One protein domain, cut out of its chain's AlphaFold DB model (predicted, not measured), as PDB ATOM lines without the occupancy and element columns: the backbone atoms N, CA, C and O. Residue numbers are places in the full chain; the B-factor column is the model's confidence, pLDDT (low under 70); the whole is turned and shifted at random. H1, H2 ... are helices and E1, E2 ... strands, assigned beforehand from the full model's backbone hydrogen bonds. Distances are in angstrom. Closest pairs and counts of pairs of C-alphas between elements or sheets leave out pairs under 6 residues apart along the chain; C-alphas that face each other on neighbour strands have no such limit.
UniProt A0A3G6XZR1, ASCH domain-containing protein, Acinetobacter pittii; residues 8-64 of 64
ATOM      1  N   LEU A   8     -36.153  16.884   2.456       93.50
ATOM      2  CA  LEU A   8     -34.863  17.501   2.199       93.50
ATOM      3  C   LEU A   8     -34.950  18.328   0.922       93.50
ATOM      4  O   LEU A   8     -35.201  17.787  -0.156       93.50
ATOM      5  N   SER A   9     -34.703  19.631   1.059       94.56
ATOM      6  CA  SER A   9     -34.586  20.546  -0.076       94.56
ATOM      7  C   SER A   9     -33.258  20.327  -0.793       94.56
ATOM      8  O   SER A   9     -32.188  20.307  -0.160       94.56
ATOM      9  N   ILE A  10     -33.311  20.169  -2.111       95.75
ATOM     10  CA  ILE A  10     -32.157  19.988  -2.988       95.75
ATOM     11  C   ILE A  10     -32.280  20.964  -4.154       95.75
ATOM     12  O   ILE A  10     -33.290  20.988  -4.843       95.75
ATOM     13  N   VAL A  11     -31.232  21.739  -4.418       96.69
ATOM     14  CA  VAL A  11     -31.245  22.662  -5.555       96.69
ATOM     15  C   VAL A  11     -31.135  21.893  -6.869       96.69
ATOM     16  O   VAL A  11     -30.300  20.985  -7.013       96.69
ATOM     17  N   THR A  12     -31.970  22.278  -7.832       96.75
ATOM     18  CA  THR A  12     -31.983  21.726  -9.185       96.75
ATOM     19  C   THR A  12     -30.594  21.788  -9.839       96.75
ATOM     20  O   THR A  12     -29.844  22.746  -9.622       96.75
ATOM     21  N   PRO A  13     -30.185  20.765 -10.615       97.06
ATOM     22  CA  PRO A  13     -30.930  19.560 -11.016       97.06
ATOM     23  C   PRO A  13     -30.631  18.327 -10.142       97.06
ATOM     24  O   PRO A  13     -30.700  17.187 -10.609       97.06
ATOM     25  N   ASN A  14     -30.147  18.515  -8.911       97.62
ATOM     26  CA  ASN A  14     -29.563  17.404  -8.158       97.62
ATOM     27  C   ASN A  14     -30.599  16.455  -7.546       97.62
ATOM     28  O   ASN A  14     -30.267  15.289  -7.342       97.62
ATOM     29  N   GLY A  15     -31.822  16.911  -7.277       96.75
ATOM     30  CA  GLY A  15     -32.900  16.060  -6.783       96.75
ATOM     31  C   GLY A  15     -33.337  15.055  -7.850       96.75
ATOM     32  O   GLY A  15     -33.396  13.858  -7.574       96.75
ATOM     33  N   ILE A  16     -33.529  15.518  -9.089       97.56
ATOM     34  CA  ILE A  16     -33.826  14.651 -10.242       97.56
ATOM     35  C   ILE A  16     -32.682  13.662 -10.483       97.56
ATOM     36  O   ILE A  16     -32.923  12.470 -10.637       97.56
ATOM     37  N   ARG A  17     -31.419  14.105 -10.416       98.12
ATOM     38  CA  ARG A  17     -30.266  13.195 -10.562       98.12
ATOM     39  C   ARG A  17     -30.220  12.102  -9.495       98.12
ATOM     40  O   ARG A  17     -29.702  11.024  -9.779       98.12
ATOM     41  N   ILE A  18     -30.709  12.365  -8.281       96.81
ATOM     42  CA  ILE A  18     -30.849  11.334  -7.242       96.81
ATOM     43  C   ILE A  18     -31.991  10.380  -7.602       96.81
ATOM     44  O   ILE A  18     -31.799   9.168  -7.542       96.81
ATOM     45  N   ALA A  19     -33.140  10.909  -8.035       96.56
ATOM     46  CA  ALA A  19     -34.286  10.110  -8.474       96.56
ATOM     47  C   ALA A  19     -33.938   9.160  -9.639       96.56
ATOM     48  O   ALA A  19     -34.381   8.016  -9.663       96.56
ATOM     49  N   GLU A  20     -33.101   9.616 -10.574       97.69
ATOM     50  CA  GLU A  20     -32.613   8.840 -11.722       97.69
ATOM     51  C   GLU A  20     -31.436   7.907 -11.379       97.69
ATOM     52  O   GLU A  20     -30.959   7.165 -12.237       97.69
ATOM     53  N   GLY A  21     -30.921   7.946 -10.145       96.44
ATOM     54  CA  GLY A  21     -29.773   7.138  -9.717       96.44
ATOM     55  C   GLY A  21     -28.420   7.589 -10.285       96.44
ATOM     56  O   GLY A  21     -27.416   6.905 -10.089       96.44
ATOM     57  N   ILE A  22     -28.356   8.743 -10.954       98.19
ATOM     58  CA  ILE A  22     -27.119   9.334 -11.492       98.19
ATOM     59  C   ILE A  22     -26.250   9.878 -10.354       98.19
ATOM     60  O   ILE A  22     -25.030   9.719 -10.347       98.19
ATOM     61  N   LYS A  23     -26.882  10.531  -9.375       96.75
ATOM     62  CA  LYS A  23     -26.236  11.034  -8.165       96.75
ATOM     63  C   LYS A  23     -26.589  10.114  -7.004       96.75
ATOM     64  O   LYS A  23     -27.677  10.185  -6.450       96.75
ATOM     65  N   THR A  24     -25.639   9.273  -6.617       94.75
ATOM     66  CA  THR A  24     -25.815   8.269  -5.554       94.75
ATOM     67  C   THR A  24     -25.312   8.727  -4.184       94.75
ATOM     68  O   THR A  24     -25.563   8.062  -3.183       94.75
ATOM     69  N   LEU A  25     -24.614   9.867  -4.123       93.31
ATOM     70  CA  LEU A  25     -24.088  10.451  -2.892       93.31
ATOM     71  C   LEU A  25     -24.497  11.920  -2.783       93.31
ATOM     72  O   LEU A  25     -24.160  12.742  -3.644       93.31
ATOM     73  N   GLU A  26     -25.190  12.258  -1.698       92.81
ATOM     74  CA  GLU A  26     -25.490  13.634  -1.314       92.81
ATOM     75  C   GLU A  26     -24.561  14.088  -0.187       92.81
ATOM     76  O   GLU A  26     -24.390  13.385   0.807       92.81
ATOM     77  N   VAL A  27     -23.940  15.259  -0.355       92.75
ATOM     78  CA  VAL A  27     -22.952  15.806   0.583       92.75
ATOM     79  C   VAL A  27     -23.504  17.093   1.172       92.75
ATOM     80  O   VAL A  27     -23.914  17.995   0.443       92.75
ATOM     81  N   ARG A  28     -23.503  17.179   2.500       90.75
ATOM     82  CA  ARG A  28     -23.975  18.333   3.266       90.75
ATOM     83  C   ARG A  28     -22.885  18.770   4.241       90.75
ATOM     84  O   ARG A  28     -22.078  17.956   4.679       90.75
ATOM     85  N   SER A  29     -22.868  20.059   4.576       92.12
ATOM     86  CA  SER A  29     -21.982  20.618   5.611       92.12
ATOM     87  C   SER A  29     -22.394  20.216   7.031       92.12
ATOM     88  O   SER A  29     -21.640  20.425   7.976       92.12
ATOM     89  N   TRP A  30     -23.588  19.645   7.177       90.44
ATOM     90  CA  TRP A  30     -24.158  19.164   8.424       90.44
ATOM     91  C   TRP A  30     -24.449  17.664   8.335       90.44
ATOM     92  O   TRP A  30     -24.592  17.102   7.247       90.44
ATOM     93  N   VAL A  31     -24.555  17.025   9.499       89.75
ATOM     94  CA  VAL A  31     -24.900  15.608   9.644       89.75
ATOM     95  C   VAL A  31     -26.229  15.487  10.393       89.75
ATOM     96  O   VAL A  31     -26.409  16.171  11.404       89.75
ATOM     97  N   PRO A  32     -27.170  14.651   9.919       88.12
ATOM     98  CA  PRO A  32     -28.395  14.363  10.655       88.12
ATOM     99  C   PRO A  32     -28.079  13.609  11.950       88.12
ATOM    100  O   PRO A  32     -27.111  12.855  12.027       88.12
ATOM    101  N   THR A  33     -28.948  13.734  12.951       89.19
ATOM    102  CA  THR A  33     -28.789  13.055  14.248       89.19
ATOM    103  C   THR A  33     -28.789  11.524  14.133       89.19
ATOM    104  O   THR A  33     -28.219  10.846  14.984       89.19
ATOM    105  N   GLN A  34     -29.423  10.966  13.094       87.88
ATOM    106  CA  GLN A  34     -29.518   9.524  12.862       87.88
ATOM    107  C   GLN A  34     -29.204   9.161  11.405       87.88
ATOM    108  O   GLN A  34     -29.609   9.859  10.477       87.88
ATOM    109  N   LEU A  35     -28.506   8.034  11.223       88.69
ATOM    110  CA  LEU A  35     -28.183   7.430   9.929       88.69
ATOM    111  C   LEU A  35     -28.558   5.928   9.921       88.69
ATOM    112  O   LEU A  35     -28.417   5.274  10.957       88.69
ATOM    113  N   PRO A  36     -28.987   5.357   8.774       86.50
ATOM    114  CA  PRO A  36     -29.323   6.060   7.535       86.50
ATOM    115  C   PRO A  36     -30.616   6.871   7.701       86.50
ATOM    116  O   PRO A  36     -31.506   6.478   8.455       86.50
ATOM    117  N   VAL A  37     -30.724   7.991   6.988       87.12
ATOM    118  CA  VAL A  37     -31.994   8.723   6.903       87.12
ATOM    119  C   VAL A  37     -32.943   7.905   6.027       87.12
ATOM    120  O   VAL A  37     -32.552   7.475   4.944       87.12
ATOM    121  N   LYS A  38     -34.154   7.645   6.521       88.12
ATOM    122  CA  LYS A  38     -35.209   6.882   5.838       88.12
ATOM    123  C   LYS A  38     -36.505   7.683   5.839       88.12
ATOM    124  O   LYS A  38     -36.649   8.595   6.654       88.12
ATOM    125  N   ASP A  39     -37.435   7.306   4.968       90.75
ATOM    126  CA  ASP A  39     -38.757   7.916   4.829       90.75
ATOM    127  C   ASP A  39     -38.675   9.426   4.535       90.75
ATOM    128  O   ASP A  39     -39.434  10.239   5.078       90.75
ATOM    129  N   LEU A  40     -37.714   9.799   3.683       92.38
ATOM    130  CA  LEU A  40     -37.374  11.185   3.363       92.38
ATOM    131  C   LEU A  40     -37.868  11.548   1.963       92.38
ATOM    132  O   LEU A  40     -37.519  10.911   0.969       92.38
ATOM    133  N   LEU A  41     -38.658  12.615   1.881       95.75
ATOM    134  CA  LEU A  41     -39.069  13.208   0.616       95.75
ATOM    135  C   LEU A  41     -37.964  14.129   0.094       95.75
ATOM    136  O   LEU A  41     -37.576  15.089   0.757       95.75
ATOM    137  N   ILE A  42     -37.477  13.873  -1.113       96.25
ATOM    138  CA  ILE A  42     -36.575  14.792  -1.802       96.25
ATOM    139  C   ILE A  42     -37.425  15.807  -2.557       96.25
ATOM    140  O   ILE A  42     -38.195  15.446  -3.453       96.25
ATOM    141  N   VAL A  43     -37.272  17.073  -2.181       96.88
ATOM    142  CA  VAL A  43     -37.963  18.211  -2.788       96.88
ATOM    143  C   VAL A  43     -36.932  19.046  -3.533       96.88
ATOM    144  O   VAL A  43     -35.932  19.462  -2.954       96.88
ATOM    145  N   GLU A  44     -37.158  19.263  -4.823       97.25
ATOM    146  CA  GLU A  44     -36.276  20.051  -5.670       97.25
ATOM    147  C   GLU A  44     -36.783  21.485  -5.821       97.25
ATOM    148  O   GLU A  44     -37.952  21.706  -6.138       97.25
ATOM    149  N   ASN A  45     -35.895  22.453  -5.603       96.62
ATOM    150  CA  ASN A  45     -36.170  23.885  -5.704       96.62
ATOM    151  C   ASN A  45     -35.068  24.601  -6.519       96.62
ATOM    152  O   ASN A  45     -34.042  23.990  -6.835       96.62
ATOM    153  N   GLN A  46     -35.265  25.860  -6.931       96.31
ATOM    154  CA  GLN A  46     -34.321  26.523  -7.848       96.31
ATOM    155  C   GLN A  46     -33.170  27.231  -7.128       96.31
ATOM    156  O   GLN A  46     -32.117  27.434  -7.734       96.31
ATOM    157  N   ASN A  47     -33.335  27.589  -5.849       95.00
ATOM    158  CA  ASN A  47     -32.400  28.461  -5.139       95.00
ATOM    159  C   ASN A  47     -31.865  27.847  -3.840       95.00
ATOM    160  O   ASN A  47     -32.495  27.023  -3.193       95.00
ATOM    161  N   PHE A  48     -30.685  28.269  -3.392       91.69
ATOM    162  CA  PHE A  48     -30.253  27.911  -2.041       91.69
ATOM    163  C   PHE A  48     -31.038  28.733  -1.018       91.69
ATOM    164  O   PHE A  48     -30.980  29.960  -1.045       91.69
ATOM    165  N   LEU A  49     -31.726  28.047  -0.105       90.56
ATOM    166  CA  LEU A  49     -32.338  28.649   1.078       90.56
ATOM    167  C   LEU A  49     -31.244  28.749   2.145       90.56
ATOM    168  O   LEU A  49     -30.845  27.739   2.727       90.56
ATOM    169  N   ILE A  50     -30.655  29.935   2.297       89.19
ATOM    170  CA  ILE A  50     -29.459  30.147   3.132       89.19
ATOM    171  C   ILE A  50     -29.858  30.698   4.497       89.19
ATOM    172  O   ILE A  50     -29.206  30.403   5.499       89.19
ATOM    173  N   LYS A  51     -30.903  31.523   4.537       91.62
ATOM    174  CA  LYS A  51     -31.429  32.116   5.763       91.62
ATOM    175  C   LYS A  51     -32.574  31.265   6.288       91.62
ATOM    176  O   LYS A  51     -33.331  30.696   5.512       91.62
ATOM    177  N   ASP A  52     -32.770  31.281   7.600       86.81
ATOM    178  CA  ASP A  52     -33.842  30.518   8.255       86.81
ATOM    179  C   ASP A  52     -35.257  30.932   7.809       86.81
ATOM    180  O   ASP A  52     -36.208  30.181   7.992       86.81
ATOM    181  N   THR A  53     -35.402  32.129   7.237       92.62
ATOM    182  CA  THR A  53     -36.670  32.652   6.707       92.62
ATOM    183  C   THR A  53     -36.846  32.423   5.207       92.62
ATOM    184  O   THR A  53     -37.846  32.871   4.653       92.62
ATOM    185  N   ASP A  54     -35.851  31.848   4.526       93.56
ATOM    186  CA  ASP A  54     -35.940  31.613   3.087       93.56
ATOM    187  C   ASP A  54     -36.910  30.451   2.832       93.56
ATOM    188  O   ASP A  54     -36.731  29.344   3.337       93.56
ATOM    189  N   GLU A  55     -37.926  30.707   2.012       93.00
ATOM    190  CA  GLU A  55     -38.921  29.724   1.592       93.00
ATOM    191  C   GLU A  55     -39.064  29.758   0.068       93.00
ATOM    192  O   GLU A  55     -39.037  30.820  -0.556       93.00
ATOM    193  N   GLU A  56     -39.230  28.586  -0.539       94.88
ATOM    194  CA  GLU A  56     -39.467  28.437  -1.972       94.88
ATOM    195  C   GLU A  56     -40.376  27.229  -2.210       94.88
ATOM    196  O   GLU A  56     -40.237  26.193  -1.554       94.88
ATOM    197  N   GLU A  57     -41.307  27.348  -3.160       95.06
ATOM    198  CA  GLU A  57     -42.058  26.187  -3.625       95.06
ATOM    199  C   GLU A  57     -41.120  25.213  -4.341       95.06
ATOM    200  O   GLU A  57     -40.362  25.584  -5.239       95.06
ATOM    201  N   GLY A  58     -41.194  23.942  -3.956       95.00
ATOM    202  CA  GLY A  58     -40.406  22.882  -4.564       95.00
ATOM    203  C   GLY A  58     -41.269  21.735  -5.073       95.00
ATOM    204  O   GLY A  58     -42.409  21.537  -4.649       95.00
ATOM    205  N   VAL A  59     -40.699  20.950  -5.983       96.81
ATOM    206  CA  VAL A  59     -41.338  19.774  -6.576       96.81
ATOM    207  C   VAL A  59     -40.800  18.519  -5.902       96.81
ATOM    208  O   VAL A  59     -39.594  18.320  -5.810       96.81
ATOM    209  N   ALA A  60     -41.687  17.643  -5.437       96.69
ATOM    210  CA  ALA A  60     -41.284  16.334  -4.936       96.69
ATOM    211  C   ALA A  60     -40.789  15.455  -6.095       96.69
ATOM    212  O   ALA A  60     -41.545  15.192  -7.030       96.69
ATOM    213  N   VAL A  61     -39.539  14.992  -6.027       97.38
ATOM    214  CA  VAL A  61     -38.890  14.239  -7.121       97.38
ATOM    215  C   VAL A  61     -38.489  12.817  -6.739       97.38
ATOM    216  O   VAL A  61     -38.387  11.964  -7.614       97.38
ATOM    217  N   ALA A  62     -38.297  12.527  -5.451       95.62
ATOM    218  CA  ALA A  62     -38.000  11.176  -4.979       95.62
ATOM    219  C   ALA A  62     -38.459  10.958  -3.533       95.62
ATOM    220  O   ALA A  62     -38.664  11.906  -2.776       95.62
ATOM    221  N   PHE A  63     -38.596   9.690  -3.157       93.31
ATOM    222  CA  PHE A  63     -38.866   9.250  -1.793       93.31
ATOM    223  C   PHE A  63     -37.930   8.083  -1.473       93.31
ATOM    224  O   PHE A  63     -37.892   7.120  -2.241       93.31
ATOM    225  N   SER A  64     -37.152   8.201  -0.394       83.00
ATOM    226  CA  SER A  64     -36.147   7.206   0.022       83.00
ATOM    227  C   SER A  64     -36.557   6.444   1.269       83.00
ATOM    228  O   SER A  64     -36.968   7.136   2.232       83.00
TER     229      SER A  64
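Overview. This is residues 8 to 64 of the 64 residues of the protein "ASCH domain-containing protein" of Acinetobacter pittii (UniProt A0A3G6XZR1). With little regular structure, this is a small three-stranded sheet with one short helix, H1, over one face and two long loops; residues 27 to 36 stick out. The 57 printed residues hold E1, H1, E2, E3 in that order, of mixed class, with only 21 residues in named elements. The mixed sheet runs E1, E2, E3. It is compact, radius of gyration of the C-alphas 11.5 A, spanning 27 by 26 by 18 A.

Arrangement. Start at E2, residues 40 to 45, parallel to E1, residues 8 to 11, at 28 degrees; N 10 and O 43 are 2.8 A apart, within hydrogen-bond range. E3, residues 59 to 63, is antiparallel to E2 at 152 degrees, a hairpin; N 42 and O 62 are 2.8 A apart, within hydrogen-bond range. H1, residues 14 to 19, is on the sheet, height 7.9 A, slantwise to the strands; its closest C-alphas to E3 are Ala 19 and Ala 62, 5.2 A. Every O i to N i+4 pair in H1 is within hydrogen-bond range. E1, H1, E2 form a strand-helix-strand unit, parallel strands joined through a helix, its crossover right-handed.

Along the chain. Find C-alpha 8 at (-34.863, 17.501, 2.199), where E1 begins; E2 runs 15.7 A; E3 ends at C-alpha 63 (-38.866, 9.250, -1.793).

Size, cuts and confidence. The C-alphas farthest apart, Gly 21 and Thr 53, are 31.1 A apart. The printed part has no cut; links H1 to E2 and E2 to E3 are long. No printed residue is under 70 in pLDDT.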